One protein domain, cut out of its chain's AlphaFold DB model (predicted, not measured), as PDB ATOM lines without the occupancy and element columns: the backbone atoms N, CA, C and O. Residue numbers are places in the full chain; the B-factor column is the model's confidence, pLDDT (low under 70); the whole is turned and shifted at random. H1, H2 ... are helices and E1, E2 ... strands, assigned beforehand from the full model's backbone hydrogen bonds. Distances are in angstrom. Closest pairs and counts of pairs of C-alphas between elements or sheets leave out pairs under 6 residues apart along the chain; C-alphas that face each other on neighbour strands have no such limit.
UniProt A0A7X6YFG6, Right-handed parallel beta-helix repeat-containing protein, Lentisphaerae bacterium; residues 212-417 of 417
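This is residues 212 to 417 of the 417 residues of the protein "Right-handed parallel beta-helix repeat-containing protein" of Lentisphaerae bacterium (UniProt A0A7X6YFG6). The chain is wound in stacked turns, a solenoid whose walls are three parallel sheets, E1 E4 E7 E10, E2 E5 E8 E11 and E3 E6 E9 E12 E13. An excursion with H1, H2 and H3 reaches out at one end of the longest axis, H7, H8 and H9 lie at the other end, H5 and H6 lie at the end of the stack near E10 to E13, and the tail of residues 412 to 417 sticks out. The printed part has 206 residues with nine named helices and thirteen named strands, in the order E1 E2 E3 E4 E5 E6 E7 H1 H2 H3 E8 E9 E10 H4 E11 E12 H5 H6 E13 H7 H8 H9. The class is mixed, helices and strands, with under half of the residues in named elements. The whole is compact, with a radius of gyration of the C-alphas of 18.4 A and spans of 54 by 46 by 28 A.

E1, residues 212 to 216, begins at C-alpha 212 (31.135, 5.742, -47.334) and is 11.4 A long. E2 is residues 223 to 225, E3 228 to 230, E4 234 to 239, 11.3 A long, E5 245 to 247, and E6 250 to 252. E7, residues 256 to 261, is 13.2 A long. H1 is residues 263 to 267, H2 280 to 285 and H3 294 to 297. E8, residues 316 to 318, begins at C-alpha 316 (28.043, -11.483, -46.229). E9 is residues 321 to 323, E10 329 to 332, 10.0 A long, H4 335 to 338, E11 344 to 346, and E12 348 to 351, 10.4 A long. H5 is residues 356 to 361, H6 366 to 371, E13 372 to 375, H7 385 to 388, H8 391 to 394, and H9 396 to 401, ending at C-alpha 401 (13.249, -6.597, -60.088).

The sheet E1 E4 E7 E10 and the sheet E3 E6 E9 E12 E13 make a sandwich, two sheets face to face, 10.1 A centre to centre with strands at 56 degrees. In the first, N 213 and O 235 of E1 and E4 are 2.8 A apart, N 259 and O 236 of E7 and E4 2.9 A, and N 330 and O 258 of E10 and E7 2.9 A, each within hydrogen-bond range. In the second, so are N 229 and O 250 of E3 and E6, 2.8 A, and N 373 and O 348 of E13 and E12, 2.9 A. In the third sheet, E2 E5 E8 E11, so are N 224 and O 245 of E2 and E5, 2.8 A. E2 runs on into E3 at 73 degrees, and E5 into E6 at 70 degrees. E12, H5, H6 and E13 form a strand-helix-strand unit, parallel neighbour strands with helices between, with a right-handed crossover. H6 only grazes the sheet E2 E5 E8 E11; the closest C-alphas of H6 and E11 are those of Arg 371 and Arg 346, 4.4 A apart. H5 only grazes the sheet E1 E4 E7 E10, and H1 is only just on it, grazing it, with 5 pairs of C-alphas within 10 A. H4 and H5 are close but not clearly touching, with the C-alphas of Lys 336 and Thr 361 closest at 7.3 A. H2 and H3 are apart. H8 is close to but not clearly touching H7 and H9; the closest C-alphas are those of Asn 391 and Pro 385, 7.3 A, and Leu 392 and Phe 398, 6.7 A. In H1, H2, H5 and H9 every O i to N i+4 pair is within hydrogen-bond range, in H6 1 of 2, and H3, H4, H7 and H8 are too short for such a pair.

The two C-alphas farthest apart are those of Gly 273 and Glu 396, 56.1 A. The printed part has no cut and ends at Arg 417, the chain's last residue. The links H1 to H2, 12 residues, and H3 to E8, 18 residues, are long. Residues 412 to 417 stand free. The mean pLDDT of the printed part is 96.1, and residue 417 alone is under 70.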
ATOM      1  N   GLY A 212      32.426   5.514 -47.984       98.19
ATOM      2  CA  GLY A 212      31.135   5.742 -47.334       98.19
ATOM      3  C   GLY A 212      31.181   5.349 -45.854       98.19
ATOM      4  O   GLY A 212      31.462   6.167 -44.975       98.19
ATOM      5  N   VAL A 213      30.930   4.064 -45.611       98.88
ATOM      6  CA  VAL A 213      31.226   3.347 -44.368       98.88
ATOM      7  C   VAL A 213      32.523   2.569 -44.581       98.88
ATOM      8  O   VAL A 213      32.599   1.707 -45.459       98.88
ATOM      9  N   TYR A 214      33.538   2.883 -43.782       98.75
ATOM     10  CA  TYR A 214      34.876   2.313 -43.873       98.75
ATOM     11  C   TYR A 214      35.167   1.419 -42.664       98.75
ATOM     12  O   TYR A 214      35.536   1.909 -41.597       98.75
ATOM     13  N   LEU A 215      35.001   0.108 -42.864       98.75
ATOM     14  CA  LEU A 215      35.422  -0.942 -41.932       98.75
ATOM     15  C   LEU A 215      36.884  -1.273 -42.243       98.75
ATOM     16  O   LEU A 215      37.202  -2.144 -43.063       98.75
ATOM     17  N   ASP A 216      37.772  -0.446 -41.702       97.69
ATOM     18  CA  ASP A 216      39.172  -0.398 -42.092       97.69
ATOM     19  C   ASP A 216      40.014  -1.475 -41.397       97.69
ATOM     20  O   ASP A 216      39.677  -1.992 -40.337       97.69
ATOM     21  N   ASP A 217      41.168  -1.786 -41.980       96.81
ATOM     22  CA  ASP A 217      42.278  -2.449 -41.300       96.81
ATOM     23  C   ASP A 217      41.879  -3.663 -40.430       96.81
ATOM     24  O   ASP A 217      42.303  -3.803 -39.290       96.81
ATOM     25  N   CYS A 218      41.110  -4.585 -41.006       98.25
ATOM     26  CA  CYS A 218      40.631  -5.830 -40.398       98.25
ATOM     27  C   CYS A 218      39.560  -5.680 -39.306       98.25
ATOM     28  O   CYS A 218      39.310  -6.637 -38.572       98.25
ATOM     29  N   ASP A 219      38.899  -4.533 -39.212       98.44
ATOM     30  CA  ASP A 219      37.684  -4.388 -38.414       98.44
ATOM     31  C   ASP A 219      36.592  -5.395 -38.829       98.44
ATOM     32  O   ASP A 219      36.507  -5.812 -39.989       98.44
ATOM     33  N   SER A 220      35.867  -5.926 -37.847       98.44
ATOM     34  CA  SER A 220      35.090  -7.154 -38.010       98.44
ATOM     35  C   SER A 220      33.881  -7.212 -37.089       98.44
ATOM     36  O   SER A 220      34.012  -6.983 -35.888       98.44
ATOM     37  N   GLY A 221      32.776  -7.738 -37.621       98.31
ATOM     38  CA  GLY A 221      31.562  -8.051 -36.866       98.31
ATOM     39  C   GLY A 221      30.432  -7.036 -37.001       98.31
ATOM     40  O   GLY A 221      29.459  -7.119 -36.245       98.31
ATOM     41  N   ASP A 222      30.544  -6.096 -37.934       98.81
ATOM     42  CA  ASP A 222      29.571  -5.030 -38.139       98.81
ATOM     43  C   ASP A 222      28.454  -5.441 -39.092       98.81
ATOM     44  O   ASP A 222      28.641  -6.190 -40.056       98.81
ATOM     45  N   THR A 223      27.265  -4.890 -38.863       98.94
ATOM     46  CA  THR A 223      26.148  -4.971 -39.808       98.94
ATOM     47  C   THR A 223      25.882  -3.602 -40.414       98.94
ATOM     48  O   THR A 223      25.401  -2.702 -39.731       98.94
ATOM     49  N   VAL A 224      26.131  -3.459 -41.714       98.94
ATOM     50  CA  VAL A 224      25.779  -2.282 -42.513       98.94
ATOM     51  C   VAL A 224      24.541  -2.630 -43.326       98.94
ATOM     52  O   VAL A 224      24.635  -3.362 -44.319       98.94
ATOM     53  N   SER A 225      23.369  -2.150 -42.907       98.88
ATOM     54  CA  SER A 225      22.123  -2.505 -43.584       98.88
ATOM     55  C   SER A 225      21.138  -1.384 -43.814       98.88
ATOM     56  O   SER A 225      21.046  -0.463 -43.024       98.88
ATOM     57  N   ASP A 226      20.339  -1.480 -44.874       98.81
ATOM     58  CA  ASP A 226      19.216  -0.559 -45.081       98.81
ATOM     59  C   ASP A 226      19.646   0.917 -45.210       98.81
ATOM     60  O   ASP A 226      18.883   1.815 -44.866       98.81
ATOM     61  N   ASN A 227      20.878   1.187 -45.653       98.94
ATOM     62  CA  ASN A 227      21.396   2.544 -45.839       98.94
ATOM     63  C   ASN A 227      21.328   2.966 -47.305       98.94
ATOM     64  O   ASN A 227      21.482   2.140 -48.211       98.94
ATOM     65  N   LEU A 228      21.156   4.270 -47.529       98.81
ATOM     66  CA  LEU A 228      21.291   4.882 -48.844       98.81
ATOM     67  C   LEU A 228      22.657   5.558 -48.941       98.81
ATOM     68  O   LEU A 228      22.996   6.406 -48.118       98.81
ATOM     69  N   PHE A 229      23.410   5.209 -49.977       98.88
ATOM     70  CA  PHE A 229      24.671   5.835 -50.347       98.88
ATOM     71  C   PHE A 229      24.499   6.546 -51.686       98.88
ATOM     72  O   PHE A 229      24.198   5.896 -52.689       98.88
ATOM     73  N   PHE A 230      24.706   7.861 -51.722       98.31
ATOM     74  CA  PHE A 230      24.612   8.655 -52.948       98.31
ATOM     75  C   PHE A 230      25.887   9.466 -53.167       98.31
ATOM     76  O   PHE A 230      26.152  10.423 -52.443       98.31
ATOM     77  N   ARG A 231      26.699   9.106 -54.166       96.62
ATOM     78  CA  ARG A 231      27.973   9.796 -54.464       96.62
ATOM     79  C   ARG A 231      28.950   9.828 -53.272       96.62
ATOM     80  O   ARG A 231      29.515  10.870 -52.934       96.62
ATOM     81  N   THR A 232      29.165   8.681 -52.624       95.44
ATOM     82  CA  THR A 232      30.046   8.533 -51.441       95.44
ATOM     83  C   THR A 232      31.421   7.920 -51.737       95.44
ATOM     84  O   THR A 232      32.134   7.535 -50.814       95.44
ATOM     85  N   GLY A 233      31.804   7.780 -53.012       94.50
ATOM     86  CA  GLY A 233      33.058   7.125 -53.402       94.50
ATOM     87  C   GLY A 233      32.982   5.596 -53.308       94.50
ATOM     88  O   GLY A 233      32.124   4.980 -53.944       94.50
ATOM     89  N   TRP A 234      33.893   4.966 -52.564       96.12
ATOM     90  CA  TRP A 234      33.871   3.526 -52.276       96.12
ATOM     91  C   TRP A 234      32.993   3.254 -51.056       96.12
ATOM     92  O   TRP A 234      33.404   3.442 -49.916       96.12
ATOM     93  N   SER A 235      31.747   2.863 -51.299       97.44
ATOM     94  CA  SER A 235      30.670   3.108 -50.335       97.44
ATOM     95  C   SER A 235      30.716   2.201 -49.113       97.44
ATOM     96  O   SER A 235      31.036   2.685 -48.036       97.44
ATOM     97  N   ALA A 236      30.414   0.910 -49.250       98.56
ATOM     98  CA  ALA A 236      30.569  -0.047 -48.158       98.56
ATOM     99  C   ALA A 236      31.919  -0.755 -48.307       98.56
ATOM    100  O   ALA A 236      32.087  -1.627 -49.165       98.56
ATOM    101  N   PHE A 237      32.895  -0.340 -47.501       98.56
ATOM    102  CA  PHE A 237      34.280  -0.774 -47.622       98.56
ATOM    103  C   PHE A 237      34.657  -1.754 -46.513       98.56
ATOM    104  O   PHE A 237      34.689  -1.376 -45.345       98.56
ATOM    105  N   VAL A 238      35.020  -2.985 -46.894       98.75
ATOM    106  CA  VAL A 238      35.608  -3.997 -46.004       98.75
ATOM    107  C   VAL A 238      37.099  -4.142 -46.313       98.75
ATOM    108  O   VAL A 238      37.488  -4.686 -47.349       98.75
ATOM    109  N   GLY A 239      37.953  -3.642 -45.421       98.25
ATOM    110  CA  GLY A 239      39.409  -3.689 -45.567       98.25
ATOM    111  C   GLY A 239      40.038  -4.840 -44.801       98.25
ATOM    112  O   GLY A 239      40.495  -4.637 -43.684       98.25
ATOM    113  N   GLY A 240      40.079  -6.053 -45.352       98.00
ATOM    114  CA  GLY A 240      40.679  -7.218 -44.678       98.00
ATOM    115  C   GLY A 240      39.872  -7.777 -43.501       98.00
ATOM    116  O   GLY A 240      40.286  -8.764 -42.898       98.00
ATOM    117  N   GLY A 241      38.744  -7.146 -43.172       97.62
ATOM    118  CA  GLY A 241      37.833  -7.522 -42.096       97.62
ATOM    119  C   GLY A 241      37.045  -8.794 -42.366       97.62
ATOM    120  O   GLY A 241      36.976  -9.259 -43.502       97.62
ATOM    121  N   ARG A 242      36.416  -9.351 -41.334       97.94
ATOM    122  CA  ARG A 242      35.650 -10.605 -41.393       97.94
ATOM    123  C   ARG A 242      34.344 -10.513 -40.628       97.94
ATOM    124  O   ARG A 242      34.175  -9.639 -39.788       97.94
ATOM    125  N   TYR A 243      33.436 -11.450 -40.895       98.19
ATOM    126  CA  TYR A 243      32.129 -11.521 -40.229       98.19
ATOM    127  C   TYR A 243      31.288 -10.232 -40.344       98.19
ATOM    128  O   TYR A 243      30.357 -10.035 -39.567       98.19
ATOM    129  N   ASN A 244      31.581  -9.366 -41.320       98.81
ATOM    130  CA  ASN A 244      30.771  -8.187 -41.596       98.81
ATOM    131  C   ASN A 244      29.585  -8.568 -42.483       98.81
ATOM    132  O   ASN A 244      29.711  -9.363 -43.417       98.81
ATOM    133  N   THR A 245      28.428  -7.972 -42.222       98.88
ATOM    134  CA  THR A 245      27.213  -8.165 -43.018       98.88
ATOM    135  C   THR A 245      26.836  -6.865 -43.708       98.88
ATOM    136  O   THR A 245      26.432  -5.906 -43.056       98.88
ATOM    137  N   ILE A 246      26.918  -6.843 -45.035       98.94
ATOM    138  CA  ILE A 246      26.514  -5.721 -45.880       98.94
ATOM    139  C   ILE A 246      25.238  -6.120 -46.620       98.94
ATOM    140  O   ILE A 246      25.286  -6.916 -47.565       98.94
ATOM    141  N   ARG A 247      24.079  -5.607 -46.190       98.88
ATOM    142  CA  ARG A 247      22.791  -6.066 -46.732       98.88
ATOM    143  C   ARG A 247      21.734  -4.993 -46.945       98.88
ATOM    144  O   ARG A 247      21.634  -4.071 -46.152       98.88
ATOM    145  N   ASN A 248      20.869  -5.154 -47.941       98.88
ATOM    146  CA  ASN A 248      19.748  -4.229 -48.176       98.88
ATOM    147  C   ASN A 248      20.168  -2.752 -48.321       98.88
ATOM    148  O   ASN A 248      19.406  -1.853 -47.990       98.88
ATOM    149  N   ASN A 249      21.387  -2.474 -48.789       98.94
ATOM    150  CA  ASN A 249      21.823  -1.099 -49.031       98.94
ATOM    151  C   ASN A 249      21.539  -0.700 -50.484       98.94
ATOM    152  O   ASN A 249      21.639  -1.524 -51.400       98.94
ATOM    153  N   LEU A 250      21.213   0.578 -50.681       98.81
ATOM    154  CA  LEU A 250      21.034   1.193 -51.992       98.81
ATOM    155  C   LEU A 250      22.217   2.114 -52.279       98.81
ATOM    156  O   LEU A 250      22.440   3.084 -51.561       98.81
ATOM    157  N   PHE A 251      22.961   1.814 -53.336       98.75
ATOM    158  CA  PHE A 251      24.117   2.582 -53.781       98.75
ATOM    159  C   PHE A 251      23.786   3.266 -55.098       98.75
ATOM    160  O   PHE A 251      23.399   2.590 -56.049       98.75
ATOM    161  N   ILE A 252      23.942   4.584 -55.173       98.06
ATOM    162  CA  ILE A 252      23.627   5.353 -56.372       98.06
ATOM    163  C   ILE A 252      24.789   6.280 -56.712       98.06
ATOM    164  O   ILE A 252      25.233   7.067 -55.875       98.06
ATOM    165  N   GLU A 253      25.282   6.180 -57.947       96.81
ATOM    166  CA  GLU A 253      26.354   7.036 -58.477       96.81
ATOM    167  C   GLU A 253      27.617   7.047 -57.596       96.81
ATOM    168  O   GLU A 253      28.320   8.050 -57.455       96.81
ATOM    169  N   CYS A 254      27.915   5.913 -56.968       96.75
ATOM    170  CA  CYS A 254      29.128   5.729 -56.189       96.75
ATOM    171  C   CYS A 254      30.233   5.132 -57.061       96.75
ATOM    172  O   CYS A 254      29.974   4.246 -57.871       96.75
ATOM    173  N   THR A 255      31.488   5.542 -56.858       95.00
ATOM    174  CA  THR A 255      32.641   4.991 -57.594       95.00
ATOM    175  C   THR A 255      32.720   3.466 -57.475       95.00
ATOM    176  O   THR A 255      33.032   2.781 -58.450       95.00
ATOM    177  N   ALA A 256      32.401   2.933 -56.292       97.12
ATOM    178  CA  ALA A 256      32.122   1.517 -56.083       97.12
ATOM    179  C   ALA A 256      31.007   1.346 -55.041       97.12
ATOM    180  O   ALA A 256      30.987   2.049 -54.024       97.12
ATOM    181  N   ALA A 257      30.092   0.403 -55.277       98.44
ATOM    182  CA  ALA A 257      29.073   0.048 -54.290       98.44
ATOM    183  C   ALA A 257      29.708  -0.678 -53.093       98.44
ATOM    184  O   ALA A 257      29.582  -0.244 -51.948       98.44
ATOM    185  N   LEU A 258      30.459  -1.740 -53.376       98.62
ATOM    186  CA  LEU A 258      31.128  -2.576 -52.388       98.62
ATOM    187  C   LEU A 258      32.639  -2.562 -52.611       98.62
ATOM    188  O   LEU A 258      33.116  -2.464 -53.747       98.62
ATOM    189  N   HIS A 259      33.396  -2.733 -51.532       98.38
ATOM    190  CA  HIS A 259      34.827  -2.993 -51.600       98.38
ATOM    191  C   HIS A 259      35.241  -4.141 -50.673       98.38
ATOM    192  O   HIS A 259      34.772  -4.224 -49.538       98.38
ATOM    193  N   LEU A 260      36.176  -4.973 -51.145       98.56
ATOM    194  CA  LEU A 260      36.835  -6.020 -50.368       98.56
ATOM    195  C   LEU A 260      38.342  -6.081 -50.675       98.56
ATOM    196  O   LEU A 260      38.742  -6.143 -51.836       98.56
ATOM    197  N   ASP A 261      39.189  -6.134 -49.650       98.19
ATOM    198  CA  ASP A 261      40.610  -6.480 -49.807       98.19
ATOM    199  C   ASP A 261      41.098  -7.465 -48.740       98.19
ATOM    200  O   ASP A 261      40.393  -7.756 -47.778       98.19
ATOM    201  N   ASP A 262      42.305  -7.997 -48.933       97.62
ATOM    202  CA  ASP A 262      42.990  -8.927 -48.032       97.62
ATOM    203  C   ASP A 262      44.193  -8.278 -47.337       97.62
ATOM    204  O   ASP A 262      45.203  -8.938 -47.065       97.62
ATOM    205  N   ARG A 263      44.119  -6.977 -47.018       97.19
ATOM    206  CA  ARG A 263      45.252  -6.252 -46.409       97.19
ATOM    207  C   ARG A 263      45.793  -6.920 -45.141       97.19
ATOM    208  O   ARG A 263      46.984  -6.777 -44.847       97.19
ATOM    209  N   GLY A 264      44.957  -7.686 -44.435       96.94
ATOM    210  CA  GLY A 264      45.336  -8.511 -43.291       96.94
ATOM    211  C   GLY A 264      46.502  -9.458 -43.582       96.94
ATOM    212  O   GLY A 264      47.396  -9.572 -42.745       96.94
ATOM    213  N   LEU A 265      46.588 -10.041 -44.786       97.19
ATOM    214  CA  LEU A 265      47.705 -10.909 -45.194       97.19
ATOM    215  C   LEU A 265      49.059 -10.200 -45.089       97.19
ATOM    216  O   LEU A 265      50.047 -10.793 -44.659       97.19
ATOM    217  N   LYS A 266      49.105  -8.918 -45.464       95.56
ATOM    218  CA  LYS A 266      50.338  -8.119 -45.477       95.56
ATOM    219  C   LYS A 266      50.588  -7.406 -44.159       95.56
ATOM    220  O   LYS A 266      51.747  -7.238 -43.774       95.56
ATOM    221  N   ARG A 267      49.531  -6.958 -43.480       96.38
ATOM    222  CA  ARG A 267      49.632  -6.023 -42.354       96.38
ATOM    223  C   ARG A 267      49.387  -6.641 -40.981       96.38
ATOM    224  O   ARG A 267      50.093  -6.260 -40.061       96.38
ATOM    225  N   ALA A 268      48.487  -7.614 -40.832       95.75
ATOM    226  CA  ALA A 268      48.200  -8.197 -39.521       95.75
ATOM    227  C   ALA A 268      49.388  -9.017 -38.983       95.75
ATOM    228  O   ALA A 268      50.042  -9.769 -39.723       95.75
ATOM    229  N   ARG A 269      49.655  -8.864 -37.682       96.12
ATOM    230  CA  ARG A 269      50.768  -9.466 -36.926       96.12
ATOM    231  C   ARG A 269      50.249 -10.123 -35.628       96.12
ATOM    232  O   ARG A 269      50.648  -9.721 -34.538       96.12
ATOM    233  N   PRO A 270      49.282 -11.060 -35.716       94.44
ATOM    234  CA  PRO A 270      48.603 -11.608 -34.543       94.44
ATOM    235  C   PRO A 270      49.579 -12.378 -33.645       94.44
ATOM    236  O   PRO A 270      50.186 -13.351 -34.087       94.44
ATOM    237  N   GLY A 271      49.700 -11.958 -32.386       91.62
ATOM    238  CA  GLY A 271      50.553 -12.580 -31.373       91.62
ATOM    239  C   GLY A 271      52.029 -12.183 -31.442       91.62
ATOM    240  O   GLY A 271      52.833 -12.733 -30.695       91.62
ATOM    241  N   GLU A 272      52.404 -11.247 -32.318       94.88
ATOM    242  CA  GLU A 272      53.797 -10.803 -32.476       94.88
ATOM    243  C   GLU A 272      54.177  -9.652 -31.521       94.88
ATOM    244  O   GLU A 272      55.343  -9.267 -31.446       94.88
ATOM    245  N   GLY A 273      53.219  -9.087 -30.777       91.31
ATOM    246  CA  GLY A 273      53.448  -8.028 -29.792       91.31
ATOM    247  C   GLY A 273      53.733  -6.648 -30.398       91.31
ATOM    248  O   GLY A 273      54.371  -5.811 -29.748       91.31
ATOM    249  N   THR A 274      53.302  -6.386 -31.638       92.00
ATOM    250  CA  THR A 274      53.550  -5.097 -32.303       92.00
ATOM    251  C   THR A 274      52.733  -3.965 -31.673       92.00
ATOM    252  O   THR A 274      51.583  -4.129 -31.268       92.00
ATOM    253  N   LYS A 275      53.328  -2.768 -31.585       89.12
ATOM    254  CA  LYS A 275      52.716  -1.591 -30.931       89.12
ATOM    255  C   LYS A 275      51.989  -0.644 -31.894       89.12
ATOM    256  O   LYS A 275      51.525   0.413 -31.484       89.12
ATOM    257  N   ASP A 276      51.898  -1.010 -33.167       90.06
ATOM    258  CA  ASP A 276      51.268  -0.236 -34.244       90.06
ATOM    259  C   ASP A 276      49.766  -0.541 -34.422       90.06
ATOM    260  O   ASP A 276      49.107   0.011 -35.304       90.06
ATOM    261  N   GLY A 277      49.212  -1.400 -33.559       92.31
ATOM    262  CA  GLY A 277      47.806  -1.797 -33.563       92.31
ATOM    263  C   GLY A 277      47.479  -2.982 -34.474       92.31
ATOM    264  O   GLY A 277      46.315  -3.370 -34.513       92.31
ATOM    265  N   TRP A 278      48.470  -3.562 -35.164       96.50
ATOM    266  CA  TRP A 278      48.292  -4.719 -36.052       96.50
ATOM    267  C   TRP A 278      48.360  -6.081 -35.357       96.50
ATOM    268  O   TRP A 278      48.076  -7.105 -35.990       96.50
ATOM    269  N   ASP A 279      48.672  -6.111 -34.061       97.19
ATOM    270  CA  ASP A 279      48.460  -7.289 -33.226       97.19
ATOM    271  C   ASP A 279      46.987  -7.390 -32.795       97.19
ATOM    272  O   ASP A 279      46.580  -7.004 -31.696       97.19
ATOM    273  N   LEU A 280      46.162  -7.881 -33.720       96.94
ATOM    274  CA  LEU A 280      44.717  -8.036 -33.529       96.94
ATOM    275  C   LEU A 280      44.381  -9.141 -32.513       96.94
ATOM    276  O   LEU A 280      43.356  -9.063 -31.838       96.94
ATOM    277  N   LEU A 281      45.263 -10.135 -32.360       97.62
ATOM    278  CA  LEU A 281      45.106 -11.198 -31.366       97.62
ATOM    279  C   LEU A 281      45.298 -10.658 -29.947       97.62
ATOM    280  O   LEU A 281      44.505 -10.988 -29.067       97.62
ATOM    281  N   ALA A 282      46.276  -9.776 -29.724       97.12
ATOM    282  CA  ALA A 282      46.471  -9.140 -28.422       97.12
ATOM    283  C   ALA A 282      45.230  -8.351 -27.958       97.12
ATOM    284  O   ALA A 282      44.923  -8.314 -26.765       97.12
ATOM    285  N   LYS A 283      44.473  -7.753 -28.890       96.38
ATOM    286  CA  LYS A 283      43.216  -7.050 -28.572       96.38
ATOM    287  C   LYS A 283      42.122  -8.000 -28.094       96.38
ATOM    288  O   LYS A 283      41.444  -7.689 -27.119       96.38
ATOM    289  N   LEU A 284      41.988  -9.161 -28.733       97.75
ATOM    290  CA  LEU A 284      41.081 -10.211 -28.271       97.75
ATOM    291  C   LEU A 284      41.530 -10.772 -26.909       97.75
ATOM    292  O   LEU A 284      40.713 -10.905 -25.999       97.75
ATOM    293  N   GLN A 285      42.832 -11.010 -26.717       97.75
ATOM    294  CA  GLN A 285      43.400 -11.452 -25.433       97.75
ATOM    295  C   GLN A 285      43.112 -10.477 -24.290       97.75
ATOM    296  O   GLN A 285      42.833 -10.910 -23.174       97.75
ATOM    297  N   ALA A 286      43.099  -9.169 -24.557       96.94
ATOM    298  CA  ALA A 286      42.803  -8.153 -23.549       96.94
ATOM    299  C   ALA A 286      41.374  -8.235 -22.970       96.94
ATOM    300  O   ALA A 286      41.119  -7.656 -21.908       96.94
ATOM    301  N   VAL A 287      40.458  -8.933 -23.649       97.50
ATOM    302  CA  VAL A 287      39.056  -9.104 -23.242       97.50
ATOM    303  C   VAL A 287      38.687 -10.551 -22.907       97.50
ATOM    304  O   VAL A 287      37.523 -10.814 -22.635       97.50
ATOM    305  N   ASP A 288      39.665 -11.465 -22.895       97.38
ATOM    306  CA  ASP A 288      39.462 -12.896 -22.622       97.38
ATOM    307  C   ASP A 288      38.335 -13.508 -23.479       97.38
ATOM    308  O   ASP A 288      37.392 -14.128 -22.991       97.38
ATOM    309  N   TRP A 289      38.407 -13.273 -24.796       97.75
ATOM    310  CA  TRP A 289      37.319 -13.556 -25.741       97.75
ATOM    311  C   TRP A 289      36.839 -15.018 -25.782       97.75
ATOM    312  O   TRP A 289      35.729 -15.290 -26.241       97.75
ATOM    313  N   GLN A 290      37.665 -15.965 -25.326       98.00
ATOM    314  CA  GLN A 290      37.321 -17.388 -25.260       98.00
ATOM    315  C   GLN A 290      36.558 -17.762 -23.979       98.00
ATOM    316  O   GLN A 290      36.059 -18.884 -23.876       98.00
ATOM    317  N   ALA A 291      36.429 -16.843 -23.019       98.38
ATOM    318  CA  ALA A 291      35.620 -16.986 -21.817       98.38
ATOM    319  C   ALA A 291      34.263 -16.269 -21.952       98.38
ATOM    320  O   ALA A 291      34.012 -15.498 -22.881       98.38
ATOM    321  N   ALA A 292      33.347 -16.547 -21.019       97.94
ATOM    322  CA  ALA A 292      32.112 -15.775 -20.898       97.94
ATOM    323  C   ALA A 292      32.437 -14.350 -20.392       97.94
ATOM    324  O   ALA A 292      33.296 -14.214 -19.520       97.94
ATOM    325  N   PRO A 293      31.761 -13.295 -20.888       98.19
ATOM    326  CA  PRO A 293      30.578 -13.340 -21.758       98.19
ATOM    327  C   PRO A 293      30.890 -13.393 -23.263       98.19
ATOM    328  O   PRO A 293      29.982 -13.597 -24.066       98.19
ATOM    329  N   TRP A 294      32.145 -13.211 -23.667       98.56
ATOM    330  CA  TRP A 294      32.529 -13.065 -25.072       98.56
ATOM    331  C   TRP A 294      32.235 -14.295 -25.922       98.56
ATOM    332  O   TRP A 294      31.611 -14.156 -26.970       98.56
ATOM    333  N   LYS A 295      32.607 -15.493 -25.462       98.19
ATOM    334  CA  LYS A 295      32.328 -16.735 -26.200       98.19
ATOM    335  C   LYS A 295      30.828 -16.986 -26.382       98.19
ATOM    336  O   LYS A 295      30.428 -17.622 -27.350       98.19
ATOM    337  N   ASP A 296      30.011 -16.502 -25.446       98.38
ATOM    338  CA  ASP A 296      28.563 -16.699 -25.461       98.38
ATOM    339  C   ASP A 296      27.897 -15.665 -26.385       98.38
ATOM    340  O   ASP A 296      26.948 -15.982 -27.100       98.38
ATOM    341  N   ARG A 297      28.410 -14.425 -26.398       98.19
ATOM    342  CA  ARG A 297      27.896 -13.326 -27.226       98.19
ATOM    343  C   ARG A 297      28.379 -13.388 -28.678       98.19
ATOM    344  O   ARG A 297      27.595 -13.108 -29.582       98.19
ATOM    345  N   TYR A 298      29.640 -13.756 -28.896       98.12
ATOM    346  CA  TYR A 298      30.311 -13.814 -30.200       98.12
ATOM    347  C   TYR A 298      30.996 -15.182 -30.409       98.12
ATOM    348  O   TYR A 298      32.226 -15.262 -30.519       98.12
ATOM    349  N   PRO A 299      30.224 -16.283 -30.467       97.50
ATOM    350  CA  PRO A 299      30.768 -17.643 -30.515       97.50
ATOM    351  C   PRO A 299      31.653 -17.922 -31.738       97.50
ATOM    352  O   PRO A 299      32.554 -18.756 -31.673       97.50
ATOM    353  N   HIS A 300      31.454 -17.204 -32.846       95.69
ATOM    354  CA  HIS A 300      32.266 -17.328 -34.061       95.69
ATOM    355  C   HIS A 300      33.718 -16.853 -33.892       95.69
ATOM    356  O   HIS A 300      34.571 -17.228 -34.690       95.69
ATOM    357  N   LEU A 301      34.035 -16.068 -32.855       96.94
ATOM    358  CA  LEU A 301      35.407 -15.619 -32.588       96.94
ATOM    359  C   LEU A 301      36.262 -16.641 -31.826       96.94
ATOM    360  O   LEU A 301      37.488 -16.513 -31.816       96.94
ATOM    361  N   VAL A 302      35.652 -17.644 -31.183       97.25
ATOM    362  CA  VAL A 302      36.348 -18.555 -30.253       97.25
ATOM    363  C   VAL A 302      37.540 -19.252 -30.914       97.25
ATOM    364  O   VAL A 302      38.604 -19.340 -30.301       97.25
ATOM    365  N   ASN A 303      37.383 -19.651 -32.180       95.69
ATOM    366  CA  ASN A 303      38.394 -20.365 -32.966       95.69
ATOM    367  C   ASN A 303      38.947 -19.516 -34.125       95.69
ATOM    368  O   ASN A 303      39.395 -20.053 -35.133       95.69
ATOM    369  N   VAL A 304      38.919 -18.182 -34.015       96.19
ATOM    370  CA  VAL A 304      39.344 -17.275 -35.103       96.19
ATOM    371  C   VAL A 304      40.781 -17.529 -35.581       96.19
ATOM    372  O   VAL A 304      41.097 -17.303 -36.748       96.19
ATOM    373  N   MET A 305      41.654 -18.015 -34.693       97.12
ATOM    374  CA  MET A 305      43.050 -18.318 -35.016       97.12
ATOM    375  C   MET A 305      43.230 -19.615 -35.808       97.12
ATOM    376  O   MET A 305      44.239 -19.749 -36.499       97.12
ATOM    377  N   ASP A 306      42.247 -20.514 -35.767       96.81
ATOM    378  CA  ASP A 306      42.259 -21.788 -36.492       96.81
ATOM    379  C   ASP A 306      41.634 -21.665 -37.897       96.81
ATOM    380  O   ASP A 306      41.637 -22.620 -38.671       96.81
ATOM    381  N   ASP A 307      41.118 -20.482 -38.245       95.88
ATOM    382  CA  ASP A 307      40.339 -20.208 -39.457       95.88
ATOM    383  C   ASP A 307      41.005 -19.126 -40.324       95.88
ATOM    384  O   ASP A 307      40.484 -18.028 -40.543       95.88
ATOM    385  N   GLU A 308      42.230 -19.428 -40.770       96.69
ATOM    386  CA  GLU A 308      43.032 -18.584 -41.670       96.69
ATOM    387  C   GLU A 308      42.969 -17.093 -41.279       96.69
ATOM    388  O   GLU A 308      42.455 -16.254 -42.031       96.69
ATOM    389  N   PRO A 309      43.464 -16.718 -40.083       95.56
ATOM    390  CA  PRO A 309      43.053 -15.509 -39.376       95.56
ATOM    391  C   PRO A 309      43.315 -14.191 -40.120       95.56
ATOM    392  O   PRO A 309      42.791 -13.158 -39.733       95.56
ATOM    393  N   LYS A 310      44.119 -14.189 -41.180       97.00
ATOM    394  CA  LYS A 310      44.452 -12.983 -41.944       97.00
ATOM    395  C   LYS A 310      43.574 -12.770 -43.186       97.00
ATOM    396  O   LYS A 310      43.707 -11.727 -43.824       97.00
ATOM    397  N   LEU A 311      42.714 -13.731 -43.541       98.00
ATOM    398  CA  LEU A 311      41.801 -13.626 -44.682       98.00
ATOM    399  C   LEU A 311      40.445 -13.014 -44.288       98.00
ATOM    400  O   LEU A 311      39.914 -13.331 -43.218       98.00
ATOM    401  N   PRO A 312      39.822 -12.212 -45.171       98.06
ATOM    402  CA  PRO A 312      38.545 -11.550 -44.908       98.06
ATOM    403  C   PRO A 312      37.351 -12.500 -45.117       98.06
ATOM    404  O   PRO A 312      36.499 -12.287 -45.983       98.06
ATOM    405  N   LEU A 313      37.322 -13.607 -44.376       98.38
ATOM    406  CA  LEU A 313      36.320 -14.665 -44.507       98.38
ATOM    407  C   LEU A 313      35.001 -14.316 -43.806       98.38
ATOM    408  O   LEU A 313      34.924 -13.392 -42.998       98.38
ATOM    409  N   HIS A 314      33.952 -15.073 -44.136       98.19
ATOM    410  CA  HIS A 314      32.619 -15.002 -43.511       98.19
ATOM    411  C   HIS A 314      31.883 -13.667 -43.635       98.19
ATOM    412  O   HIS A 314      30.840 -13.482 -43.015       98.19
ATOM    413  N   ASN A 315      32.386 -12.748 -44.457       98.81
ATOM    414  CA  ASN A 315      31.620 -11.575 -44.847       98.81
ATOM    415  C   ASN A 315      30.411 -11.984 -45.702       98.81
ATOM    416  O   ASN A 315      30.489 -12.899 -46.533       98.81
ATOM    417  N   VAL A 316      29.304 -11.271 -45.516       98.81
ATOM    418  CA  VAL A 316      28.043 -11.483 -46.229       98.81
ATOM    419  C   VAL A 316      27.694 -10.228 -47.015       98.81
ATOM    420  O   VAL A 316      27.633  -9.138 -46.453       98.81
ATOM    421  N   PHE A 317      27.424 -10.390 -48.308       98.88
ATOM    422  CA  PHE A 317      26.971  -9.335 -49.209       98.88
ATOM    423  C   PHE A 317      25.664  -9.777 -49.856       98.88
ATOM    424  O   PHE A 317      25.667 -10.524 -50.835       98.88
ATOM    425  N   GLU A 318      24.528  -9.357 -49.318       98.69
ATOM    426  CA  GLU A 318      23.242  -9.829 -49.828       98.69
ATOM    427  C   GLU A 318      22.239  -8.717 -50.032       98.69
ATOM    428  O   GLU A 318      22.218  -7.746 -49.282       98.69
ATOM    429  N   LYS A 319      21.359  -8.874 -51.022       98.75
ATOM    430  CA  LYS A 319      20.231  -7.962 -51.192       98.75
ATOM    431  C   LYS A 319      20.681  -6.508 -51.356       98.75
ATOM    432  O   LYS A 319      20.036  -5.604 -50.856       98.75
ATOM    433  N   ASN A 320      21.823  -6.237 -51.973       98.88
ATOM    434  CA  ASN A 320      22.230  -4.858 -52.238       98.88
ATOM    435  C   ASN A 320      21.804  -4.454 -53.646       98.88
ATOM    436  O   ASN A 320      21.885  -5.266 -54.571       98.88
ATOM    437  N   VAL A 321      21.388  -3.198 -53.812       98.75
ATOM    438  CA  VAL A 321      21.084  -2.619 -55.124       98.75
ATOM    439  C   VAL A 321      22.097  -1.527 -55.436       98.75
ATOM    440  O   VAL A 321      22.246  -0.583 -54.665       98.75
ATOM    441  N   ALA A 322      22.788  -1.640 -56.566       98.56
ATOM    442  CA  ALA A 322      23.679  -0.607 -57.084       98.56
ATOM    443  C   ALA A 322      23.100  -0.004 -58.367       98.56
ATOM    444  O   ALA A 322      22.670  -0.731 -59.256       98.56
ATOM    445  N   ILE A 323      23.098   1.318 -58.490       97.75
ATOM    446  CA  ILE A 323      22.583   2.039 -59.653       97.75
ATOM    447  C   ILE A 323      23.662   3.003 -60.123       97.75
ATOM    448  O   ILE A 323      24.084   3.880 -59.374       97.75
ATOM    449  N   GLN A 324      24.103   2.842 -61.372       96.31
ATOM    450  CA  GLN A 324      25.107   3.712 -61.993       96.31
ATOM    451  C   GLN A 324      26.427   3.787 -61.202       96.31
ATOM    452  O   GLN A 324      27.142   4.785 -61.247       96.31
ATOM    453  N   CYS A 325      26.775   2.710 -60.496       96.62
ATOM    454  CA  CYS A 325      28.088   2.554 -59.883       96.62
ATOM    455  C   CYS A 325      29.037   1.910 -60.907       96.62
ATOM    456  O   CYS A 325      28.759   0.784 -61.325       96.62
ATOM    457  N   PRO A 326      30.167   2.542 -61.293       95.38
ATOM    458  CA  PRO A 326      31.107   1.957 -62.253       95.38
ATOM    459  C   PRO A 326      31.665   0.597 -61.824       95.38
ATOM    460  O   PRO A 326      32.097  -0.181 -62.670       95.38
ATOM    461  N   ARG A 327      31.682   0.313 -60.518       96.38
ATOM    462  CA  ARG A 327      31.986  -1.002 -59.955       96.38
ATOM    463  C   ARG A 327      30.891  -1.435 -58.998       96.38
ATOM    464  O   ARG A 327      30.525  -0.684 -58.090       96.38
ATOM    465  N   PHE A 328      30.443  -2.679 -59.141       98.31
ATOM    466  CA  PHE A 328      29.669  -3.323 -58.086       98.31
ATOM    467  C   PHE A 328      30.596  -3.719 -56.934       98.31
ATOM    468  O   PHE A 328      30.386  -3.268 -55.811       98.31
ATOM    469  N   LEU A 329      31.656  -4.486 -57.220       98.31
ATOM    470  CA  LEU A 329      32.642  -4.910 -56.228       98.31
ATOM    471  C   LEU A 329      34.052  -4.483 -56.652       98.31
ATOM    472  O   LEU A 329      34.669  -5.060 -57.552       98.31
ATOM    473  N   GLN A 330      34.603  -3.483 -55.969       97.25
ATOM    474  CA  GLN A 330      36.026  -3.173 -56.060       97.25
ATOM    475  C   GLN A 330      36.817  -4.166 -55.199       97.25
ATOM    476  O   GLN A 330      36.475  -4.420 -54.048       97.25
ATOM    477  N   MET A 331      37.878  -4.738 -55.766       96.25
ATOM    478  CA  MET A 331      38.697  -5.747 -55.095       96.25
ATOM    479  C   MET A 331      40.173  -5.420 -55.208       96.25
ATOM    480  O   MET A 331      40.628  -5.068 -56.302       96.25
ATOM    481  N   HIS A 332      40.921  -5.624 -54.125       95.44
ATOM    482  CA  HIS A 332      42.382  -5.553 -54.124       95.44
ATOM    483  C   HIS A 332      43.029  -6.796 -53.514       95.44
ATOM    484  O   HIS A 332      42.427  -7.516 -52.722       95.44
ATOM    485  N   GLY A 333      44.293  -7.010 -53.887       94.62
ATOM    486  CA  GLY A 333      45.065  -8.168 -53.460       94.62
ATOM    487  C   GLY A 333      44.638  -9.437 -54.188       94.62
ATOM    488  O   GLY A 333      44.425  -9.411 -55.397       94.62
ATOM    489  N   THR A 334      44.547 -10.533 -53.448       96.75
ATOM    490  CA  THR A 334      44.261 -11.891 -53.936       96.75
ATOM    491  C   THR A 334      42.839 -12.351 -53.614       96.75
ATOM    492  O   THR A 334      42.502 -13.515 -53.814       96.75
ATOM    493  N   VAL A 335      41.982 -11.457 -53.097       97.38
ATOM    494  CA  VAL A 335      40.633 -11.818 -52.621       97.38
ATOM    495  C   VAL A 335      39.767 -12.467 -53.687       97.38
ATOM    496  O   VAL A 335      38.907 -13.270 -53.337       97.38
ATOM    497  N   LYS A 336      39.980 -12.142 -54.966       96.88
ATOM    498  CA  LYS A 336      39.212 -12.716 -56.071       96.88
ATOM    499  C   LYS A 336      39.363 -14.238 -56.115       96.88
ATOM    500  O   LYS A 336      38.380 -14.932 -56.347       96.88
ATOM    501  N   GLU A 337      40.560 -14.747 -55.844       96.50
ATOM    502  CA  GLU A 337      40.867 -16.175 -55.840       96.50
ATOM    503  C   GLU A 337      40.729 -16.794 -54.442       96.50
ATOM    504  O   GLU A 337      40.269 -17.927 -54.315       96.50
ATOM    505  N   THR A 338      41.107 -16.069 -53.382       96.62
ATOM    506  CA  THR A 338      41.252 -16.641 -52.030       96.62
ATOM    507  C   THR A 338      40.015 -16.515 -51.150       96.62
ATOM    508  O   THR A 338      39.753 -17.409 -50.344       96.62
ATOM    509  N   ALA A 339      39.253 -15.426 -51.280       97.62
ATOM    510  CA  ALA A 339      38.148 -15.106 -50.379       97.62
ATOM    511  C   ALA A 339      36.800 -15.154 -51.098       97.62
ATOM    512  O   ALA A 339      35.926 -15.917 -50.703       97.62
ATOM    513  N   VAL A 340      36.633 -14.397 -52.185       98.12
ATOM    514  CA  VAL A 340      35.362 -14.223 -52.902       98.12
ATOM    515  C   VAL A 340      34.647 -15.539 -53.214       98.12
ATOM    516  O   VAL A 340      33.442 -15.578 -52.977       98.12
ATOM    517  N   PRO A 341      35.294 -16.631 -53.667       97.50
ATOM    518  CA  PRO A 341      34.602 -17.899 -53.920       97.50
ATOM    519  C   PRO A 341      33.964 -18.525 -52.668       97.50
ATOM    520  O   PRO A 341      33.025 -19.308 -52.780       97.50
ATOM    521  N   ARG A 342      34.458 -18.167 -51.478       97.75
ATOM    522  CA  ARG A 342      34.040 -18.678 -50.163       97.75
ATOM    523  C   ARG A 342      33.047 -17.755 -49.450       97.75
ATOM    524  O   ARG A 342      32.521 -18.122 -48.406       97.75
ATOM    525  N   LEU A 343      32.810 -16.551 -49.979       98.25
ATOM    526  CA  LEU A 343      31.940 -15.549 -49.363       98.25
ATOM    527  C   LEU A 343      30.497 -15.649 -49.855       98.25
ATOM    528  O   LEU A 343      30.225 -15.914 -51.033       98.25
ATOM    529  N   ALA A 344      29.565 -15.346 -48.953       97.88
ATOM    530  CA  ALA A 344      28.148 -15.309 -49.268       97.88
ATOM    531  C   ALA A 344      27.819 -14.039 -50.061       97.88
ATOM    532  O   ALA A 344      27.779 -12.944 -49.511       97.88
ATOM    533  N   PHE A 345      27.544 -14.216 -51.352       98.62
ATOM    534  CA  PHE A 345      26.880 -13.214 -52.179       98.62
ATOM    535  C   PHE A 345      25.528 -13.772 -52.597       98.62
ATOM    536  O   PHE A 345      25.488 -14.888 -53.124       98.62
ATOM    537  N   ARG A 346      24.439 -13.046 -52.335       98.19
ATOM    538  CA  ARG A 346      23.074 -13.514 -52.620       98.19
ATOM    539  C   ARG A 346      22.174 -12.366 -53.027       98.19
ATOM    540  O   ARG A 346      22.156 -11.344 -52.349       98.19
ATOM    541  N   ASP A 347      21.405 -12.555 -54.091       97.06
ATOM    542  CA  ASP A 347      20.335 -11.635 -54.481       97.06
ATOM    543  C   ASP A 347      20.798 -10.172 -54.583       97.06
ATOM    544  O   ASP A 347      20.080  -9.266 -54.187       97.06
ATOM    545  N   ASN A 348      22.017  -9.905 -55.055       98.75
ATOM    546  CA  ASN A 348      22.428  -8.529 -55.330       98.75
ATOM    547  C   ASN A 348      22.016  -8.139 -56.751       98.75
ATOM    548  O   ASN A 348      22.002  -8.974 -57.658       98.75
ATOM    549  N   LEU A 349      21.727  -6.859 -56.955       98.44
ATOM    550  CA  LEU A 349      21.289  -6.318 -58.234       98.44
ATOM    551  C   LEU A 349      22.089  -5.062 -58.570       98.44
ATOM    552  O   LEU A 349      22.252  -4.182 -57.730       98.44
ATOM    553  N   ALA A 350      22.584  -4.963 -59.797       98.12
ATOM    554  CA  ALA A 350      23.330  -3.798 -60.250       98.12
ATOM    555  C   ALA A 350      22.837  -3.321 -61.620       98.12
ATOM    556  O   ALA A 350      22.754  -4.106 -62.562       98.12
ATOM    557  N   PHE A 351      22.528  -2.027 -61.712       96.56
ATOM    558  CA  PHE A 351      22.035  -1.344 -62.903       96.56
ATOM    559  C   PHE A 351      23.102  -0.441 -63.524       96.56
ATOM    560  O   PHE A 351      23.771   0.323 -62.820       96.56
ATOM    561  N   GLY A 352      23.178  -0.450 -64.853       93.38
ATOM    562  CA  GLY A 352      24.073   0.384 -65.651       93.38
ATOM    563  C   GLY A 352      25.238  -0.392 -66.266       93.38
ATOM    564  O   GLY A 352      25.194  -1.611 -66.430       93.38
ATOM    565  N   ALA A 353      26.285   0.336 -66.658       92.00
ATOM    566  CA  ALA A 353      27.451  -0.259 -67.302       92.00
ATOM    567  C   ALA A 353      28.159  -1.249 -66.363       92.00
ATOM    568  O   ALA A 353      28.499  -0.915 -65.230       92.00
ATOM    569  N   VAL A 354      28.414  -2.460 -66.861       93.75
ATOM    570  CA  VAL A 354      29.085  -3.517 -66.099       93.75
ATOM    571  C   VAL A 354      30.574  -3.487 -66.397       93.75
ATOM    572  O   VAL A 354      30.997  -3.607 -67.547       93.75
ATOM    573  N   HIS A 355      31.388  -3.362 -65.359       96.50
ATOM    574  CA  HIS A 355      32.833  -3.397 -65.511       96.50
ATOM    575  C   HIS A 355      33.337  -4.812 -65.820       96.50
ATOM    576  O   HIS A 355      32.889  -5.784 -65.216       96.50
ATOM    577  N   ALA A 356      34.349  -4.934 -66.686       96.69
ATOM    578  CA  ALA A 356      34.885  -6.230 -67.122       96.69
ATOM    579  C   ALA A 356      35.290  -7.150 -65.952       96.69
ATOM    580  O   ALA A 356      34.942  -8.324 -65.939       96.69
ATOM    581  N   LYS A 357      35.959  -6.602 -64.927       96.25
ATOM    582  CA  LYS A 357      36.318  -7.358 -63.709       96.25
ATOM    583  C   LYS A 357      35.106  -7.843 -62.901       96.25
ATOM    584  O   LYS A 357      35.192  -8.906 -62.294       96.25
ATOM    585  N   ASP A 358      34.006  -7.090 -62.875       97.12
ATOM    586  CA  ASP A 358      32.781  -7.532 -62.196       97.12
ATOM    587  C   ASP A 358      32.114  -8.656 -62.998       97.12
ATOM    588  O   ASP A 358      31.756  -9.677 -62.418       97.12
ATOM    589  N   ALA A 359      32.042  -8.523 -64.327       96.62
ATOM    590  CA  ALA A 359      31.523  -9.564 -65.215       96.62
ATOM    591  C   ALA A 359      32.340 -10.867 -65.150       96.62
ATOM    592  O   ALA A 359      31.775 -11.954 -65.194       96.62
ATOM    593  N   GLU A 360      33.662 -10.763 -65.010       96.62
ATOM    594  CA  GLU A 360      34.549 -11.914 -64.824       96.62
ATOM    595  C   GLU A 360      34.337 -12.594 -63.460       96.62
ATOM    596  O   GLU A 360      34.374 -13.815 -63.355       96.62
ATOM    597  N   THR A 361      34.107 -11.807 -62.405       97.00
ATOM    598  CA  THR A 361      33.937 -12.315 -61.031       97.00
ATOM    599  C   THR A 361      32.549 -12.915 -60.805       97.00
ATOM    600  O   THR A 361      32.395 -13.882 -60.057       97.00
ATOM    601  N   PHE A 362      31.536 -12.342 -61.455       97.44
ATOM    602  CA  PHE A 362      30.139 -12.756 -61.388       97.44
ATOM    603  C   PHE A 362      29.607 -12.983 -62.811       97.44
ATOM    604  O   PHE A 362      28.833 -12.162 -63.325       97.44
ATOM    605  N   PRO A 363      30.025 -14.079 -63.474       96.81
ATOM    606  CA  PRO A 363      29.542 -14.396 -64.811       96.81
ATOM    607  C   PRO A 363      28.017 -14.484 -64.795       96.81
ATOM    608  O   PRO A 363      27.421 -15.020 -63.868       96.81
ATOM    609  N   GLN A 364      27.352 -13.958 -65.819       96.69
ATOM    610  CA  GLN A 364      25.886 -13.956 -65.876       96.69
ATOM    611  C   GLN A 364      25.324 -15.314 -66.344       96.69
ATOM    612  O   GLN A 364      24.403 -15.375 -67.157       96.69
ATOM    613  N   ASP A 365      25.887 -16.410 -65.831       97.00
ATOM    614  CA  ASP A 365      25.302 -17.749 -65.844       97.00
ATOM    615  C   ASP A 365      24.361 -17.935 -64.634       97.00
ATOM    616  O   ASP A 365      24.053 -16.989 -63.907       97.00
ATOM    617  N   GLU A 366      23.822 -19.138 -64.431       96.12
ATOM    618  CA  GLU A 366      22.916 -19.393 -63.304       96.12
ATOM    619  C   GLU A 366      23.583 -19.162 -61.937       96.12
ATOM    620  O   GLU A 366      22.972 -18.557 -61.054       96.12
ATOM    621  N   ALA A 367      24.830 -19.603 -61.760       94.38
ATOM    622  CA  ALA A 367      25.530 -19.516 -60.485       94.38
ATOM    623  C   ALA A 367      25.909 -18.069 -60.149       94.38
ATOM    624  O   ALA A 367      25.685 -17.625 -59.021       94.38
ATOM    625  N   GLY A 368      26.434 -17.309 -61.111       97.00
ATOM    626  CA  GLY A 368      26.788 -15.916 -60.883       97.00
ATOM    627  C   GLY A 368      25.569 -15.005 -60.735       97.00
ATOM    628  O   GLY A 368      25.590 -14.158 -59.844       97.00
ATOM    629  N   ARG A 369      24.459 -15.236 -61.460       96.94
ATOM    630  CA  ARG A 369      23.207 -14.465 -61.267       96.94
ATOM    631  C   ARG A 369      22.598 -14.617 -59.876       96.94
ATOM    632  O   ARG A 369      22.062 -13.645 -59.349       96.94
ATOM    633  N   ARG A 370      22.719 -15.798 -59.252       96.00
ATOM    634  CA  ARG A 370      22.306 -16.009 -57.847       96.00
ATOM    635  C   ARG A 370      23.107 -15.146 -56.865       96.00
ATOM    636  O   ARG A 370      22.619 -14.848 -55.779       96.00
ATOM    637  N   ARG A 371      24.332 -14.752 -57.233       98.12
ATOM    638  CA  ARG A 371      25.199 -13.882 -56.426       98.12
ATOM    639  C   ARG A 371      24.921 -12.411 -56.711       98.12
ATOM    640  O   ARG A 371      24.653 -11.651 -55.780       98.12
ATOM    641  N   VAL A 372      25.001 -12.032 -57.988       98.44
ATOM    642  CA  VAL A 372      24.798 -10.671 -58.492       98.44
ATOM    643  C   VAL A 372      24.183 -10.737 -59.889       98.44
ATOM    644  O   VAL A 372      24.770 -11.300 -60.814       98.44
ATOM    645  N   THR A 373      23.017 -10.126 -60.061       98.19
ATOM    646  CA  THR A 373      22.412  -9.910 -61.377       98.19
ATOM    647  C   THR A 373      22.801  -8.530 -61.900       98.19
ATOM    648  O   THR A 373      22.635  -7.529 -61.202       98.19
ATOM    649  N   PHE A 374      23.301  -8.471 -63.134       97.88
ATOM    650  CA  PHE A 374      23.598  -7.219 -63.823       97.88
ATOM    651  C   PHE A 374      22.513  -6.880 -64.845       97.88
ATOM    652  O   PHE A 374      22.167  -7.703 -65.692       97.88
ATOM    653  N   MET A 375      22.015  -5.647 -64.800       95.81
ATOM    654  CA  MET A 375      21.067  -5.091 -65.763       95.81
ATOM    655  C   MET A 375      21.697  -3.872 -66.431       95.81
ATOM    656  O   MET A 375      21.971  -2.869 -65.783       95.81
ATOM    657  N   THR A 376      21.951  -3.949 -67.736       91.75
ATOM    658  CA  THR A 376      22.614  -2.863 -68.479       91.75
ATOM    659  C   THR A 376      21.687  -1.692 -68.789       91.75
ATOM    660  O   THR A 376      22.158  -0.592 -69.074       91.75
ATOM    661  N   GLU A 377      20.377  -1.917 -68.727       90.00
ATOM    662  CA  GLU A 377      19.368  -0.876 -68.878       90.00
ATOM    663  C   GLU A 377      19.397   0.090 -67.689       90.00
ATOM    664  O   GLU A 377      19.636  -0.293 -66.540       90.00
ATOM    665  N   ALA A 378      19.138   1.367 -67.972       88.44
ATOM    666  CA  ALA A 378      19.001   2.366 -66.928       88.44
ATOM    667  C   ALA A 378      17.750   2.082 -66.088       88.44
ATOM    668  O   ALA A 378      16.674   1.805 -66.621       88.44
ATOM    669  N   MET A 379      17.884   2.201 -64.770       91.75
ATOM    670  CA  MET A 379      16.748   2.104 -63.866       91.75
ATOM    671  C   MET A 379      15.796   3.296 -64.102       91.75
ATOM    672  O   MET A 379      16.240   4.445 -64.065       91.75
ATOM    673  N   PRO A 380      14.487   3.088 -64.333       87.25
ATOM    674  CA  PRO A 380      13.545   4.197 -64.455       87.25
ATOM    675  C   PRO A 380      13.555   5.106 -63.219       87.25
ATOM    676  O   PRO A 380      13.702   4.630 -62.095       87.25
ATOM    677  N   ASN A 381      13.368   6.413 -63.430       85.88
ATOM    678  CA  ASN A 381      13.395   7.450 -62.386       85.88
ATOM    679  C   ASN A 381      14.720   7.550 -61.604       85.88
ATOM    680  O   ASN A 381      14.737   8.101 -60.505       85.88
ATOM    681  N   SER A 382      15.829   7.045 -62.159       88.75
ATOM    682  CA  SER A 382      17.150   7.133 -61.527       88.75
ATOM    683  C   SER A 382      17.976   8.356 -61.934       88.75
ATOM    684  O   SER A 382      19.126   8.448 -61.526       88.75
ATOM    685  N   ALA A 383      17.448   9.252 -62.771       87.44
ATOM    686  CA  ALA A 383      18.112  10.512 -63.103       87.44
ATOM    687  C   ALA A 383      17.832  11.546 -62.004       87.44
ATOM    688  O   ALA A 383      16.664  11.776 -61.690       87.44
ATOM    689  N   ASP A 384      18.886  12.145 -61.439       86.12
ATOM    690  CA  ASP A 384      18.822  13.083 -60.304       86.12
ATOM    691  C   ASP A 384      17.869  12.600 -59.186       86.12
ATOM    692  O   ASP A 384      16.871  13.261 -58.870       86.12
ATOM    693  N   PRO A 385      18.118  11.410 -58.611       89.25
ATOM    694  CA  PRO A 385      17.161  10.745 -57.729       89.25
ATOM    695  C   PRO A 385      16.941  11.501 -56.412       89.25
ATOM    696  O   PRO A 385      15.910  11.335 -55.769       89.25
ATOM    697  N   ASP A 386      17.853  12.386 -56.020       89.69
ATOM    698  CA  ASP A 386      17.678  13.270 -54.869       89.69
ATOM    699  C   ASP A 386      16.567  14.316 -55.085       89.69
ATOM    700  O   ASP A 386      15.843  14.647 -54.145       89.69
ATOM    701  N   ARG A 387      16.344  14.778 -56.324       87.88
ATOM    702  CA  ARG A 387      15.306  15.778 -56.650       87.88
ATOM    703  C   ARG A 387      13.879  15.268 -56.489       87.88
ATOM    704  O   ARG A 387      12.966  16.070 -56.308       87.88
ATOM    705  N   ASN A 388      13.672  13.956 -56.584       87.75
ATOM    706  CA  ASN A 388      12.355  13.332 -56.463       87.75
ATOM    707  C   ASN A 388      12.186  12.529 -55.160       87.75
ATOM    708  O   ASN A 388      11.231  11.761 -55.036       87.75
ATOM    709  N   GLY A 389      13.096  12.710 -54.194       90.81
ATOM    710  CA  GLY A 389      13.055  12.011 -52.910       90.81
ATOM    711  C   GLY A 389      13.345  10.514 -53.021       90.81
ATOM    712  O   GLY A 389      12.827   9.730 -52.228       90.81
ATOM    713  N   PHE A 390      14.142  10.114 -54.013       94.81
ATOM    714  CA  PHE A 390      14.527   8.736 -54.304       94.81
ATOM    715  C   PHE A 390      13.328   7.812 -54.539       94.81
ATOM    716  O   PHE A 390      13.356   6.640 -54.171       94.81
ATOM    717  N   ASN A 391      12.273   8.309 -55.191       92.06
ATOM    718  CA  ASN A 391      11.034   7.552 -55.413       92.06
ATOM    719  C   ASN A 391      11.202   6.309 -56.315       92.06
ATOM    720  O   ASN A 391      10.268   5.520 -56.462       92.06
ATOM    721  N   LEU A 392      12.389   6.092 -56.895       94.31
ATOM    722  CA  LEU A 392      12.712   4.903 -57.684       94.31
ATOM    723  C   LEU A 392      12.460   3.607 -56.906       94.31
ATOM    724  O   LEU A 392      11.970   2.645 -57.496       94.31
ATOM    725  N   GLN A 393      12.706   3.597 -55.588       94.69
ATOM    726  CA  GLN A 393      12.471   2.427 -54.728       94.69
ATOM    727  C   GLN A 393      10.977   2.078 -54.599       94.69
ATOM    728  O   GLN A 393      10.616   0.955 -54.244       94.69
ATOM    729  N   ASP A 394      10.101   3.030 -54.924       92.31
ATOM    730  CA  ASP A 394       8.649   2.875 -54.916       92.31
ATOM    731  C   ASP A 394       8.071   2.505 -56.288       92.31
ATOM    732  O   ASP A 394       6.888   2.169 -56.386       92.31
ATOM    733  N   SER A 395       8.893   2.513 -57.341       93.38
ATOM    734  CA  SER A 395       8.450   2.156 -58.687       93.38
ATOM    735  C   SER A 395       8.087   0.671 -58.800       93.38
ATOM    736  O   SER A 395       8.733  -0.203 -58.215       93.38
ATOM    737  N   GLU A 396       7.070   0.367 -59.613       94.44
ATOM    738  CA  GLU A 396       6.667  -1.013 -59.915       94.44
ATOM    739  C   GLU A 396       7.835  -1.821 -60.494       94.44
ATOM    740  O   GLU A 396       8.079  -2.958 -60.088       94.44
ATOM    741  N   THR A 397       8.616  -1.199 -61.381       94.25
ATOM    742  CA  THR A 397       9.824  -1.794 -61.955       94.25
ATOM    743  C   THR A 397      10.820  -2.204 -60.874       94.25
ATOM    744  O   THR A 397      11.307  -3.333 -60.912       94.25
ATOM    745  N   PHE A 398      11.097  -1.340 -59.891       95.56
ATOM    746  CA  PHE A 398      12.053  -1.648 -58.825       95.56
ATOM    747  C   PHE A 398      11.559  -2.811 -57.973       95.56
ATOM    748  O   PHE A 398      12.280  -3.785 -57.783       95.56
ATOM    749  N   ARG A 399      10.300  -2.756 -57.525       95.25
ATOM    750  CA  ARG A 399       9.695  -3.803 -56.689       95.25
ATOM    751  C   ARG A 399       9.612  -5.149 -57.403       95.25
ATOM    752  O   ARG A 399       9.735  -6.185 -56.763       95.25
ATOM    753  N   ARG A 400       9.431  -5.153 -58.725       96.12
ATOM    754  CA  ARG A 400       9.446  -6.379 -59.530       96.12
ATOM    755  C   ARG A 400      10.848  -6.978 -59.649       96.12
ATOM    756  O   ARG A 400      10.983  -8.195 -59.609       96.12
ATOM    757  N   LEU A 401      11.872  -6.145 -59.846       95.62
ATOM    758  CA  LEU A 401      13.249  -6.597 -60.088       95.62
ATOM    759  C   LEU A 401      14.016  -6.906 -58.794       95.62
ATOM    760  O   LEU A 401      14.863  -7.794 -58.780       95.62
ATOM    761  N   ALA A 402      13.688  -6.214 -57.706       96.75
ATOM    762  CA  ALA A 402      14.246  -6.416 -56.375       96.75
ATOM    763  C   ALA A 402      13.120  -6.604 -55.334       96.75
ATOM    764  O   ALA A 402      12.983  -5.795 -54.416       96.75
ATOM    765  N   PRO A 403      12.296  -7.668 -55.433       96.88
ATOM    766  CA  PRO A 403      11.140  -7.880 -54.547       96.88
ATOM    767  C   PRO A 403      11.526  -8.130 -53.083       96.88
ATOM    768  O   PRO A 403      10.702  -8.011 -52.183       96.88
ATOM    769  N   TRP A 404      12.783  -8.495 -52.845       97.25
ATOM    770  CA  TRP A 404      13.368  -8.690 -51.524       97.25
ATOM    771  C   TRP A 404      13.866  -7.379 -50.892       97.25
ATOM    772  O   TRP A 404      14.208  -7.391 -49.706       97.25
ATOM    773  N   PHE A 405      13.960  -6.280 -51.656       98.12
ATOM    774  CA  PHE A 405      14.523  -5.023 -51.165       98.12
ATOM    775  C   PHE A 405      13.518  -4.334 -50.250       98.12
ATOM    776  O   PHE A 405      12.384  -4.046 -50.636       98.12
ATOM    777  N   THR A 406      13.943  -4.041 -49.025       96.88
ATOM    778  CA  THR A 406      13.138  -3.264 -48.083       96.88
ATOM    779  C   THR A 406      13.420  -1.783 -48.298       96.88
ATOM    780  O   THR A 406      14.560  -1.348 -48.167       96.88
ATOM    781  N   ARG A 407      12.371  -1.015 -48.619       96.44
ATOM    782  CA  ARG A 407      12.431   0.439 -48.823       96.44
ATOM    783  C   ARG A 407      13.171   1.131 -47.673       96.44
ATOM    784  O   ARG A 407      12.855   0.893 -46.507       96.44
ATOM    785  N   ILE A 408      14.077   2.045 -48.007       97.88
ATOM    786  CA  ILE A 408      14.787   2.864 -47.021       97.88
ATOM    787  C   ILE A 408      13.904   4.077 -46.677       97.88
ATOM    788  O   ILE A 408      13.561   4.850 -47.579       97.88
ATOM    789  N   PRO A 409      13.508   4.266 -45.404       96.44
ATOM    790  CA  PRO A 409      12.568   5.311 -45.003       96.44
ATOM    791  C   PRO A 409      13.266   6.664 -44.811       96.44
ATOM    792  O   PRO A 409      13.465   7.116 -43.683       96.44
ATOM    793  N   LEU A 410      13.647   7.315 -45.914       95.62
ATOM    794  CA  LEU A 410      14.358   8.604 -45.898       95.62
ATOM    795  C   LEU A 410      13.583   9.715 -45.183       95.62
ATOM    796  O   LEU A 410      14.185  10.599 -44.589       95.62
ATOM    797  N   GLU A 411      12.253   9.636 -45.155       95.06
ATOM    798  CA  GLU A 411      11.394  10.552 -44.403       95.06
ATOM    799  C   GLU A 411      11.628  10.530 -42.880       95.06
ATOM    800  O   GLU A 411      11.149  11.413 -42.173       95.06
ATOM    801  N   ARG A 412      12.348   9.524 -42.367       96.56
ATOM    802  CA  ARG A 412      12.722   9.392 -40.951       96.56
ATOM    803  C   ARG A 412      14.173   9.788 -40.671       96.56
ATOM    804  O   ARG A 412      14.590   9.711 -39.517       96.56
ATOM    805  N   VAL A 413      14.945  10.127 -41.701       97.44
ATOM    806  CA  VAL A 413      16.378  10.414 -41.595       97.44
ATOM    807  C   VAL A 413      16.612  11.871 -41.201       97.44
ATOM    808  O   VAL A 413      15.899  12.769 -41.642       97.44
ATOM    809  N   GLY A 414      17.632  12.088 -40.370       95.25
ATOM    810  CA  GLY A 414      18.003  13.395 -39.841       95.25
ATOM    811  C   GLY A 414      17.248  13.756 -38.556       95.25
ATOM    812  O   GLY A 414      16.498  12.929 -38.022       95.25
ATOM    813  N   PRO A 415      17.475  14.970 -38.020       93.31
ATOM    814  CA  PRO A 415      16.820  15.443 -36.805       93.31
ATOM    815  C   PRO A 415      15.302  15.428 -36.923       93.31
ATOM    816  O   PRO A 415      14.742  15.864 -37.932       93.31
ATOM    817  N   ASN A 416      14.632  14.950 -35.871       87.25
ATOM    818  CA  ASN A 416      13.180  15.055 -35.785       87.25
ATOM    819  C   ASN A 416      12.789  16.542 -35.813       87.25
ATOM    820  O   ASN A 416      13.343  17.343 -35.057       87.25
ATOM    821  N   ARG A 417      11.881  16.893 -36.730       54.97
ATOM    822  CA  ARG A 417      11.370  18.259 -36.906       54.97
ATOM    823  C   ARG A 417      10.379  18.651 -35.824       54.97
ATOM    824  O   ARG A 417       9.618  17.762 -35.377       54.97
TER     825      ARG A 417